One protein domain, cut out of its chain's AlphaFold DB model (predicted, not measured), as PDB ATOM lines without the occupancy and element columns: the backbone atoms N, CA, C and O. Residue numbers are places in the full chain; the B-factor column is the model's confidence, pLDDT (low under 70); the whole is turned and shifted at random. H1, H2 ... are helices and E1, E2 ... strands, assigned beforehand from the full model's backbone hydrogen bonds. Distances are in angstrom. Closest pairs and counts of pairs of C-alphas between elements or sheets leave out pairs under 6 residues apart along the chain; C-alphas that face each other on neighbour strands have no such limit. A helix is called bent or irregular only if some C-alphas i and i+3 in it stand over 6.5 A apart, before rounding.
ATOM      1  N   LYS A  64      33.987   8.272 -37.730       66.81
ATOM      2  CA  LYS A  64      32.519   8.275 -37.663       66.81
ATOM      3  C   LYS A  64      31.965   9.281 -38.670       66.81
ATOM      4  O   LYS A  64      32.362  10.444 -38.664       66.81
ATOM      5  N   HIS A  65      31.032   8.840 -39.508       74.31
ATOM      6  CA  HIS A  65      30.425   9.666 -40.556       74.31
ATOM      7  C   HIS A  65      29.066  10.197 -40.096       74.31
ATOM      8  O   HIS A  65      28.020   9.685 -40.483       74.31
ATOM      9  N   THR A  66      29.086  11.231 -39.260       72.44
ATOM     10  CA  THR A  66      27.874  11.851 -38.691       72.44
ATOM     11  C   THR A  66      27.027  12.579 -39.742       72.44
ATOM     12  O   THR A  66      25.813  12.660 -39.641       72.44
ATOM     13  N   ASN A  67      27.619  13.030 -40.845       79.81
ATOM     14  CA  ASN A  67      26.887  13.786 -41.871       79.81
ATOM     15  C   ASN A  67      25.974  12.932 -42.773       79.81
ATOM     16  O   ASN A  67      25.449  13.439 -43.764       79.81
ATOM     17  N   ILE A  68      25.803  11.643 -42.473       84.06
ATOM     18  CA  ILE A  68      24.975  10.725 -43.255       84.06
ATOM     19  C   ILE A  68      23.799  10.271 -42.411       84.06
ATOM     20  O   ILE A  68      23.974   9.772 -41.299       84.06
ATOM     21  N   ALA A  69      22.605  10.405 -42.984       86.00
ATOM     22  CA  ALA A  69      21.382   9.868 -42.422       86.00
ATOM     23  C   ALA A  69      20.930   8.621 -43.191       86.00
ATOM     24  O   ALA A  69      20.946   8.592 -44.422       86.00
ATOM     25  N   MET A  70      20.487   7.603 -42.461       86.12
ATOM     26  CA  MET A  70      19.847   6.412 -42.990       86.12
ATOM     27  C   MET A  70      18.391   6.377 -42.544       86.12
ATOM     28  O   MET A  70      18.094   6.435 -41.355       86.12
ATOM     29  N   ILE A  71      17.485   6.286 -43.512       87.94
ATOM     30  CA  ILE A  71      16.040   6.310 -43.288       87.94
ATOM     31  C   ILE A  71      15.470   5.002 -43.820       87.94
ATOM     32  O   ILE A  71      15.750   4.636 -44.966       87.94
ATOM     33  N   GLY A  72      14.698   4.289 -43.006       85.31
ATOM     34  CA  GLY A  72      14.090   3.028 -43.418       85.31
ATOM     35  C   GLY A  72      13.096   2.482 -42.403       85.31
ATOM     36  O   GLY A  72      13.015   2.968 -41.283       85.31
ATOM     37  N   ASP A  73      12.331   1.473 -42.814       83.44
ATOM     38  CA  ASP A  73      11.278   0.830 -42.016       83.44
ATOM     39  C   ASP A  73      11.705  -0.513 -41.404       83.44
ATOM     40  O   ASP A  73      10.891  -1.244 -40.833       83.44
ATOM     41  N   ARG A  74      12.974  -0.897 -41.587       78.06
ATOM     42  CA  ARG A  74      13.507  -2.179 -41.126       78.06
ATOM     43  C   ARG A  74      14.656  -1.958 -40.169       78.06
ATOM     44  O   ARG A  74      15.781  -1.688 -40.589       78.06
ATOM     45  N   ILE A  75      14.409  -2.217 -38.893       74.88
ATOM     46  CA  ILE A  75      15.389  -1.940 -37.847       74.88
ATOM     47  C   ILE A  75      16.675  -2.760 -38.051       74.88
ATOM     48  O   ILE A  75      17.773  -2.220 -37.941       74.88
ATOM     49  N   LEU A  76      16.587  -4.040 -38.438       72.00
ATOM     50  CA  LEU A  76      17.790  -4.875 -38.638       72.00
ATOM     51  C   LEU A  76      18.622  -4.506 -39.862       72.00
ATOM     52  O   LEU A  76      19.819  -4.787 -39.889       72.00
ATOM     53  N   ALA A  77      17.995  -3.958 -40.898       73.56
ATOM     54  CA  ALA A  77      18.687  -3.666 -42.147       73.56
ATOM     55  C   ALA A  77      19.156  -2.217 -42.194       73.56
ATOM     56  O   ALA A  77      20.283  -1.966 -42.606       73.56
ATOM     57  N   ASP A  78      18.298  -1.287 -41.785       78.88
ATOM     58  CA  ASP A  78      18.529   0.139 -41.940       78.88
ATOM     59  C   ASP A  78      19.122   0.732 -40.660       78.88
ATOM     60  O   ASP A  78      20.257   1.203 -40.658       78.88
ATOM     61  N   THR A  79      18.436   0.593 -39.529       79.44
ATOM     62  CA  THR A  79      18.893   1.166 -38.255       79.44
ATOM     63  C   THR A  79      20.185   0.520 -37.749       79.44
ATOM     64  O   THR A  79      21.152   1.212 -37.443       79.44
ATOM     65  N   VAL A  80      20.270  -0.816 -37.721       79.25
ATOM     66  CA  VAL A  80      21.477  -1.518 -37.246       79.25
ATOM     67  C   VAL A  80      22.684  -1.236 -38.142       79.25
ATOM     68  O   VAL A  80      23.789  -1.062 -37.629       79.25
ATOM     69  N   MET A  81      22.496  -1.168 -39.463       81.00
ATOM     70  CA  MET A  81      23.584  -0.843 -40.390       81.00
ATOM     71  C   MET A  81      24.047   0.605 -40.191       81.00
ATOM     72  O   MET A  81      25.247   0.852 -40.102       81.00
ATOM     73  N   GLY A  82      23.117   1.552 -40.042       80.31
ATOM     74  CA  GLY A  82      23.457   2.940 -39.743       80.31
ATOM     75  C   GLY A  82      24.210   3.095 -38.418       80.31
ATOM     76  O   GLY A  82      25.281   3.700 -38.398       80.31
ATOM     77  N   HIS A  83      23.742   2.452 -37.340       80.56
ATOM     78  CA  HIS A  83      24.424   2.458 -36.037       80.56
ATOM     79  C   HIS A  83      25.850   1.902 -36.132       80.56
ATOM     80  O   HIS A  83      26.774   2.446 -35.530       80.56
ATOM     81  N   GLN A  84      26.054   0.831 -36.908       76.88
ATOM     82  CA  GLN A  84      27.379   0.239 -37.124       76.88
ATOM     83  C   GLN A  84      28.359   1.174 -37.842       76.88
ATOM     84  O   GLN A  84      29.566   1.009 -37.682       76.88
ATOM     85  N   HIS A  85      27.859   2.137 -38.617       76.50
ATOM     86  CA  HIS A  85      28.678   3.077 -39.387       76.50
ATOM     87  C   HIS A  85      28.721   4.489 -38.793       76.50
ATOM     88  O   HIS A  85      29.394   5.363 -39.338       76.50
ATOM     89  N   GLY A  86      28.061   4.716 -37.655       77.62
ATOM     90  CA  GLY A  86      28.013   6.037 -37.033       77.62
ATOM     91  C   GLY A  86      27.054   7.009 -37.729       77.62
ATOM     92  O   GLY A  86      27.166   8.210 -37.503       77.62
ATOM     93  N   PHE A  87      26.157   6.506 -38.583       84.44
ATOM     94  CA  PHE A  87      25.170   7.315 -39.293       84.44
ATOM     95  C   PHE A  87      24.022   7.701 -38.359       84.44
ATOM     96  O   PHE A  87      23.667   6.954 -37.444       84.44
ATOM     97  N   PHE A  88      23.394   8.837 -38.639       84.12
ATOM     98  CA  PHE A  88      22.113   9.194 -38.045       84.12
ATOM     99  C   PHE A  88      21.018   8.279 -38.607       84.12
ATOM    100  O   PHE A  88      20.931   8.114 -39.817       84.12
ATOM    101  N   THR A  89      20.181   7.662 -37.779       84.62
ATOM    102  CA  THR A  89      19.156   6.716 -38.258       84.62
ATOM    103  C   THR A  89      17.755   7.183 -37.907       84.62
ATOM    104  O   THR A  89      17.485   7.489 -36.747       84.62
ATOM    105  N   ILE A  90      16.859   7.185 -38.891       84.50
ATOM    106  CA  ILE A  90      15.430   7.445 -38.711       84.50
ATOM    107  C   ILE A  90      14.680   6.159 -39.047       84.50
ATOM    108  O   ILE A  90      14.670   5.723 -40.200       84.50
ATOM    109  N   ASP A  91      14.054   5.569 -38.033       83.50
ATOM    110  CA  ASP A  91      13.145   4.438 -38.204       83.50
ATOM    111  C   ASP A  91      11.742   4.954 -38.542       83.50
ATOM    112  O   ASP A  91      11.175   5.774 -37.817       83.50
ATOM    113  N   THR A  92      11.189   4.502 -39.663       83.19
ATOM    114  CA  THR A  92       9.861   4.907 -40.139       83.19
ATOM    115  C   THR A  92       8.878   3.757 -40.023       83.19
ATOM    116  O   THR A  92       9.174   2.646 -40.450       83.19
ATOM    117  N   GLN A  93       7.666   4.018 -39.535       80.31
ATOM    118  CA  GLN A  93       6.630   2.987 -39.545       80.31
ATOM    119  C   GLN A  93       6.237   2.627 -40.989       80.31
ATOM    120  O   GLN A  93       6.063   3.522 -41.823       80.31
ATOM    121  N   PRO A  94       6.077   1.332 -41.315       77.44
ATOM    122  CA  PRO A  94       5.713   0.916 -42.660       77.44
ATOM    123  C   PRO A  94       4.311   1.416 -43.026       77.44
ATOM    124  O   PRO A  94       3.354   1.216 -42.279       77.44
ATOM    125  N   PHE A  95       4.164   1.993 -44.222       69.19
ATOM    126  CA  PHE A  95       2.887   2.539 -44.708       69.19
ATOM    127  C   PHE A  95       1.758   1.497 -44.789       69.19
ATOM    128  O   PHE A  95       0.582   1.829 -44.656       69.19
ATOM    129  N   THR A  96       2.093   0.229 -45.036       74.69
ATOM    130  CA  THR A  96       1.132  -0.877 -45.031       74.69
ATOM    131  C   THR A  96       1.826  -2.194 -44.712       74.69
ATOM    132  O   THR A  96       2.924  -2.466 -45.182       74.69
ATOM    133  N   THR A  97       1.148  -3.044 -43.945       70.62
ATOM    134  CA  THR A  97       1.559  -4.433 -43.670       70.62
ATOM    135  C   THR A  97       0.677  -5.448 -44.411       70.62
ATOM    136  O   THR A  97       0.808  -6.672 -44.255       70.62
ATOM    137  N   LYS A  98      -0.266  -4.952 -45.229       63.97
ATOM    138  CA  LYS A  98      -1.190  -5.780 -46.007       63.97
ATOM    139  C   LYS A  98      -0.420  -6.436 -47.156       63.97
ATOM    140  O   LYS A  98       0.278  -5.767 -47.906       63.97
ATOM    141  N   ASN A  99      -0.590  -7.750 -47.296       69.25
ATOM    142  CA  ASN A  99       0.022  -8.590 -48.333       69.25
ATOM    143  C   ASN A  99       1.528  -8.901 -48.203       69.25
ATOM    144  O   ASN A  99       2.151  -9.372 -49.153       69.25
ATOM    145  N   GLU A 100       2.125  -8.707 -47.027       76.12
ATOM    146  CA  GLU A 100       3.511  -9.124 -46.802       76.12
ATOM    147  C   GLU A 100       3.659 -10.638 -46.651       76.12
ATOM    148  O   GLU A 100       2.831 -11.310 -46.023       76.12
ATOM    149  N   ASN A 101       4.770 -11.161 -47.174       78.75
ATOM    150  CA  ASN A 101       5.132 -12.565 -47.040       78.75
ATOM    151  C   ASN A 101       5.280 -12.942 -45.553       78.75
ATOM    152  O   ASN A 101       5.802 -12.166 -44.751       78.75
ATOM    153  N   PHE A 102       4.854 -14.150 -45.179       76.94
ATOM    154  CA  PHE A 102       4.835 -14.611 -43.786       76.94
ATOM    155  C   PHE A 102       6.206 -14.482 -43.100       76.94
ATOM    156  O   PHE A 102       6.287 -14.061 -41.947       76.94
ATOM    157  N   MET A 103       7.290 -14.749 -43.836       75.12
ATOM    158  CA  MET A 103       8.663 -14.585 -43.343       75.12
ATOM    159  C   MET A 103       8.992 -13.138 -42.948       75.12
ATOM    160  O   MET A 103       9.672 -12.919 -41.950       75.12
ATOM    161  N   VAL A 104       8.481 -12.146 -43.686       75.75
ATOM    162  CA  VAL A 104       8.693 -10.719 -43.385       75.75
ATOM    163  C   VAL A 104       7.958 -10.343 -42.099       75.75
ATOM    164  O   VAL A 104       8.544  -9.736 -41.204       75.75
ATOM    165  N   LYS A 105       6.716 -10.813 -41.940       78.44
ATOM    166  CA  LYS A 105       5.938 -10.610 -40.709       78.44
ATOM    167  C   LYS A 105       6.611 -11.239 -39.489       78.44
ATOM    168  O   LYS A 105       6.619 -10.632 -38.422       78.44
ATOM    169  N   MET A 106       7.185 -12.436 -39.634       78.19
ATOM    170  CA  MET A 106       7.932 -13.074 -38.547       78.19
ATOM    171  C   MET A 106       9.212 -12.318 -38.213       78.19
ATOM    172  O   MET A 106       9.472 -12.112 -37.032       78.19
ATOM    173  N   SER A 107       9.958 -11.836 -39.215       76.75
ATOM    174  CA  SER A 107      11.143 -11.013 -38.949       76.75
ATOM    175  C   SER A 107      10.796  -9.773 -38.126       76.75
ATOM    176  O   SER A 107      11.407  -9.573 -37.088       76.75
ATOM    177  N   ARG A 108       9.719  -9.049 -38.464       76.62
ATOM    178  CA  ARG A 108       9.267  -7.879 -37.692       76.62
ATOM    179  C   ARG A 108       8.852  -8.209 -36.257       76.62
ATOM    180  O   ARG A 108       9.107  -7.430 -35.348       76.62
ATOM    181  N   LYS A 109       8.229  -9.369 -36.026       78.31
ATOM    182  CA  LYS A 109       7.888  -9.812 -34.662       78.31
ATOM    183  C   LYS A 109       9.127 -10.145 -33.839       78.31
ATOM    184  O   LYS A 109       9.186  -9.784 -32.669       78.31
ATOM    185  N   ILE A 110      10.098 -10.829 -34.445       77.44
ATOM    186  CA  ILE A 110      11.379 -11.132 -33.797       77.44
ATOM    187  C   ILE A 110      12.111  -9.830 -33.492       77.44
ATOM    188  O   ILE A 110      12.590  -9.663 -32.381       77.44
ATOM    189  N   GLU A 111      12.142  -8.895 -34.441       72.50
ATOM    190  CA  GLU A 111      12.701  -7.554 -34.269       72.50
ATOM    191  C   GLU A 111      12.084  -6.851 -33.060       72.50
ATOM    192  O   GLU A 111      12.799  -6.539 -32.111       72.50
ATOM    193  N   ALA A 112      10.759  -6.698 -33.035       71.56
ATOM    194  CA  ALA A 112      10.056  -6.037 -31.938       71.56
ATOM    195  C   ALA A 112      10.311  -6.690 -30.566       71.56
ATOM    196  O   ALA A 112      10.276  -6.009 -29.545       71.56
ATOM    197  N   HIS A 113      10.570  -8.000 -30.532       69.00
ATOM    198  CA  HIS A 113      10.804  -8.733 -29.292       69.00
ATOM    199  C   HIS A 113      12.277  -8.750 -28.852       69.00
ATOM    200  O   HIS A 113      12.565  -8.706 -27.659       69.00
ATOM    201  N   LEU A 114      13.213  -8.814 -29.801       65.81
ATOM    202  CA  LEU A 114      14.642  -9.004 -29.545       65.81
ATOM    203  C   LEU A 114      15.395  -7.671 -29.418       65.81
ATOM    204  O   LEU A 114      16.329  -7.566 -28.628       65.81
ATOM    205  N   LEU A 115      14.986  -6.637 -30.155       66.88
ATOM    206  CA  LEU A 115      15.656  -5.332 -30.150       66.88
ATOM    207  C   LEU A 115      15.649  -4.611 -28.792       66.88
ATOM    208  O   LEU A 115      16.697  -4.065 -28.450       66.88
ATOM    209  N   PRO A 116      14.580  -4.664 -27.968       61.16
ATOM    210  CA  PRO A 116      14.619  -4.103 -26.614       61.16
ATOM    211  C   PRO A 116      15.707  -4.732 -25.731       61.16
ATOM    212  O   PRO A 116      16.226  -4.089 -24.826       61.16
ATOM    213  N   SER A 117      16.078  -5.988 -26.009       54.19
ATOM    214  CA  SER A 117      17.111  -6.734 -25.282       54.19
ATOM    215  C   SER A 117      18.521  -6.538 -25.853       54.19
ATOM    216  O   SER A 117      19.494  -6.847 -25.165       54.19
ATOM    217  N   LEU A 118      18.657  -6.058 -27.093       53.53
ATOM    218  CA  LEU A 118      19.929  -5.909 -27.810       53.53
ATOM    219  C   LEU A 118      20.457  -4.465 -27.795       53.53
ATOM    220  O   LEU A 118      21.249  -4.093 -28.660       53.53
ATOM    221  N   SER A 119      20.088  -3.680 -26.774       52.78
ATOM    222  CA  SER A 119      20.530  -2.293 -26.503       52.78
ATOM    223  C   SER A 119      22.057  -2.082 -26.439       52.78
ATOM    224  O   SER A 119      22.532  -1.012 -26.090       52.78
ATOM    225  N   SER A 120      22.871  -3.077 -26.786       44.25
ATOM    226  CA  SER A 120      24.336  -3.050 -26.783       44.25
ATOM    227  C   SER A 120      24.960  -2.223 -27.918       44.25
ATOM    228  O   SER A 120      26.182  -2.204 -28.057       44.25
ATOM    229  N   LYS A 121      24.158  -1.543 -28.741       51.78
ATOM    230  CA  LYS A 121      24.620  -0.473 -29.633       51.78
ATOM    231  C   LYS A 121      23.654   0.689 -29.524       51.78
ATOM    232  O   LYS A 121      22.841   0.904 -30.426       51.78
ATOM    233  N   ASP A 122      23.747   1.393 -28.398       58.16
ATOM    234  CA  ASP A 122      23.162   2.720 -28.271       58.16
ATOM    235  C   ASP A 122      23.480   3.517 -29.546       58.16
ATOM    236  O   ASP A 122      24.618   3.449 -30.042       58.16
ATOM    237  N   PRO A 123      22.481   4.202 -30.130       63.19
ATOM    238  CA  PRO A 123      22.701   5.003 -31.319       63.19
ATOM    239  C   PRO A 123      23.877   5.954 -31.067       63.19
ATOM    240  O   PRO A 123      23.992   6.515 -29.970       63.19
ATOM    241  N   PRO A 124      24.780   6.130 -32.047       66.44
ATOM    242  CA  PRO A 124      25.886   7.063 -31.904       66.44
ATOM    243  C   PRO A 124      25.326   8.436 -31.527       66.44
ATOM    244  O   PRO A 124      24.398   8.930 -32.168       66.44
ATOM    245  N   HIS A 125      25.883   9.044 -30.476       69.81
ATOM    246  CA  HIS A 125      25.475  10.383 -30.079       69.81
ATOM    247  C   HIS A 125      25.651  11.341 -31.258       69.81
ATOM    248  O   HIS A 125      26.724  11.391 -31.866       69.81
ATOM    249  N   HIS A 126      24.592  12.078 -31.577       71.94
ATOM    250  CA  HIS A 126      24.557  12.970 -32.721       71.94
ATOM    251  C   HIS A 126      24.241  14.388 -32.260       71.94
ATOM    252  O   HIS A 126      23.232  14.593 -31.592       71.94
ATOM    253  N   GLU A 127      25.037  15.374 -32.684       71.69
ATOM    254  CA  GLU A 127      24.885  16.794 -32.300       71.69
ATOM    255  C   GLU A 127      23.502  17.378 -32.646       71.69
ATOM    256  O   GLU A 127      23.068  18.385 -32.092       71.69
ATOM    257  N   ILE A 128      22.789  16.745 -33.582       71.94
ATOM    258  CA  ILE A 128      21.405  17.100 -33.927       71.94
ATOM    259  C   ILE A 128      20.493  16.951 -32.700       71.94
ATOM    260  O   ILE A 128      19.632  17.798 -32.487       71.94
ATOM    261  N   PHE A 129      20.705  15.934 -31.860       71.00
ATOM    262  CA  PHE A 129      19.906  15.727 -30.651       71.00
ATOM    263  C   PHE A 129      20.196  16.754 -29.552       71.00
ATOM    264  O   PHE A 129      19.301  17.032 -28.760       71.00
ATOM    265  N   ASP A 130      21.382  17.367 -29.536       74.38
ATOM    266  CA  ASP A 130      21.690  18.465 -28.607       74.38
ATOM    267  C   ASP A 130      20.930  19.745 -28.967       74.38
ATOM    268  O   ASP A 130      20.585  20.548 -28.098       74.38
ATOM    269  N   LYS A 131      20.665  19.938 -30.264       68.19
ATOM    270  CA  LYS A 131      19.958  21.110 -30.794       68.19
ATOM    271  C   LYS A 131      18.443  20.985 -30.678       68.19
ATOM    272  O   LYS A 131      17.760  22.004 -30.615       68.19
ATOM    273  N   ILE A 132      17.912  19.762 -30.645       69.94
ATOM    274  CA  ILE A 132      16.476  19.525 -30.498       69.94
ATOM    275  C   ILE A 132      16.127  19.559 -29.008       69.94
ATOM    276  O   ILE A 132      16.489  18.675 -28.232       69.94
ATOM    277  N   SER A 133      15.388  20.586 -28.587       59.53
ATOM    278  CA  SER A 133      14.878  20.657 -27.218       59.53
ATOM    279  C   SER A 133      13.986  19.443 -26.943       59.53
ATOM    280  O   SER A 133      13.011  19.207 -27.658       59.53
ATOM    281  N   LYS A 134      14.256  18.692 -25.862       57.34
ATOM    282  CA  LYS A 134      13.447  17.528 -25.424       57.34
ATOM    283  C   LYS A 134      11.935  17.815 -25.339       57.34
ATOM    284  O   LYS A 134      11.135  16.885 -25.335       57.34
ATOM    285  N   LYS A 135      11.545  19.091 -25.260       54.19
ATOM    286  CA  LYS A 135      10.157  19.568 -25.190       54.19
ATOM    287  C   LYS A 135       9.419  19.567 -26.542       54.19
ATOM    288  O   LYS A 135       8.195  19.664 -26.537       54.19
ATOM    289  N   GLU A 136      10.130  19.491 -27.668       59.62
ATOM    290  CA  GLU A 136       9.545  19.401 -29.018       59.62
ATOM    291  C   GLU A 136       9.314  17.943 -29.436       59.62
ATOM    292  O   GLU A 136       8.220  17.608 -29.879       59.62
ATOM    293  N   LEU A 137      10.274  17.052 -29.158       57.91
ATOM    294  CA  LEU A 137      10.178  15.609 -29.444       57.91
ATOM    295  C   LEU A 137       8.984  14.918 -28.763       57.91
ATOM    296  O   LEU A 137       8.397  13.998 -29.324       57.91
ATOM    297  N   SER A 138       8.601  15.346 -27.556       53.66
ATOM    298  CA  SER A 138       7.486  14.734 -26.819       53.66
ATOM    299  C   SER A 138       6.100  15.180 -27.292       53.66
ATOM    300  O   SER A 138       5.116  14.521 -26.962       53.66
ATOM    301  N   LYS A 139       5.997  16.276 -28.056       49.12
ATOM    302  CA  LYS A 139       4.705  16.785 -28.539       49.12
ATOM    303  C   LYS A 139       4.195  16.041 -29.769       49.12
ATOM    304  O   LYS A 139       2.985  15.903 -29.907       49.12
ATOM    305  N   GLU A 140       5.083  15.536 -30.623       50.34
ATOM    306  CA  GLU A 140       4.677  14.821 -31.841       50.34
ATOM    307  C   GLU A 140       4.308  13.353 -31.581       50.34
ATOM    308  O   GLU A 140       3.419  12.827 -32.240       50.34
ATOM    309  N   ILE A 141       4.894  12.711 -30.562       46.31
ATOM    310  CA  ILE A 141       4.632  11.291 -30.241       46.31
ATOM    311  C   ILE A 141       3.229  11.069 -29.634       46.31
ATOM    312  O   ILE A 141       2.709   9.961 -29.668       46.31
ATOM    313  N   ILE A 142       2.591  12.110 -29.086       38.78
ATOM    314  CA  ILE A 142       1.289  11.997 -28.395       38.78
ATOM    315  C   ILE A 142       0.099  12.308 -29.332       38.78
ATOM    316  O   ILE A 142      -1.050  12.104 -28.950       38.78
TER     317      ILE A 142
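AT A GLANCE: This is residues 64 to 142 of the 144 residues of an uncharacterized protein of Stylonychia lemnae (UniProt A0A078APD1). What is the main picture? Helix H1 packs on a small sheet of two parallel strands, E1 and E2; the longest helix, H2, passes near H1, and the short helices H3 and H4 lie far from this core, where residues 130 to 136 stick out. What makes it up? The printed part has 79 residues, with named elements in the order E1, H1, E2, H2, H3, H4, and is mostly helix. How compact is it? It is only just loose, close to compact, with a radius of gyration of the C-alphas of 14.3 A, and spans 41 by 31 by 23 A.

HOW THE PARTS SIT: How do the strands pair? E1, residues 69 to 72, and E2, residues 88 to 91, are parallel neighbours at 16 degrees, with N 70 and O 88 within hydrogen-bond range at 2.7 A. With H1, residues 75 to 85, they form a strand-helix-strand unit, parallel neighbour strands with a helix between them along the chain; its crossover is right-handed. The closest C-alphas of H1 and E2 are those of Thr 79 and Thr 89, 5.6 A apart. Where are the other helices? H2, residues 102 to 117, is close to H1 but not clearly touching, the closest C-alphas being those of Ile 75 and Glu 111, 7.2 A apart. H3, residues 127 to 131, and H4, residues 134 to 140, touch no helix and are apart from both strands. How are the helix backbones? In H3 every O i to N i+4 pair is within hydrogen-bond range, against 5 of 7 in H1, 10 of 12 in H2 and 0 of 3 in H4, where 1 of 4 O i to N i+3 pairs is.

IN THESE COORDINATES: Where are the anchors? C-alpha 69 of E1 is at (21.382, 9.868, -42.422), and C-alpha 140 of H4 is at (4.677, 14.821, -31.841). How long are the helices? H2 measures 23.6 A from first to last C-alpha and H1 14.3 A; H2 is only just irregular, with C-alphas 113 and 116 6.6 A apart.

THE WHOLE: How large is it? The C-alphas farthest apart, of Phe 102 and Lys 131, are 40.9 A apart, and the printed part has no cut and no long link. Where is confidence low? Residues 113 to 125 and 131 to 142 are among those with pLDDT under 70.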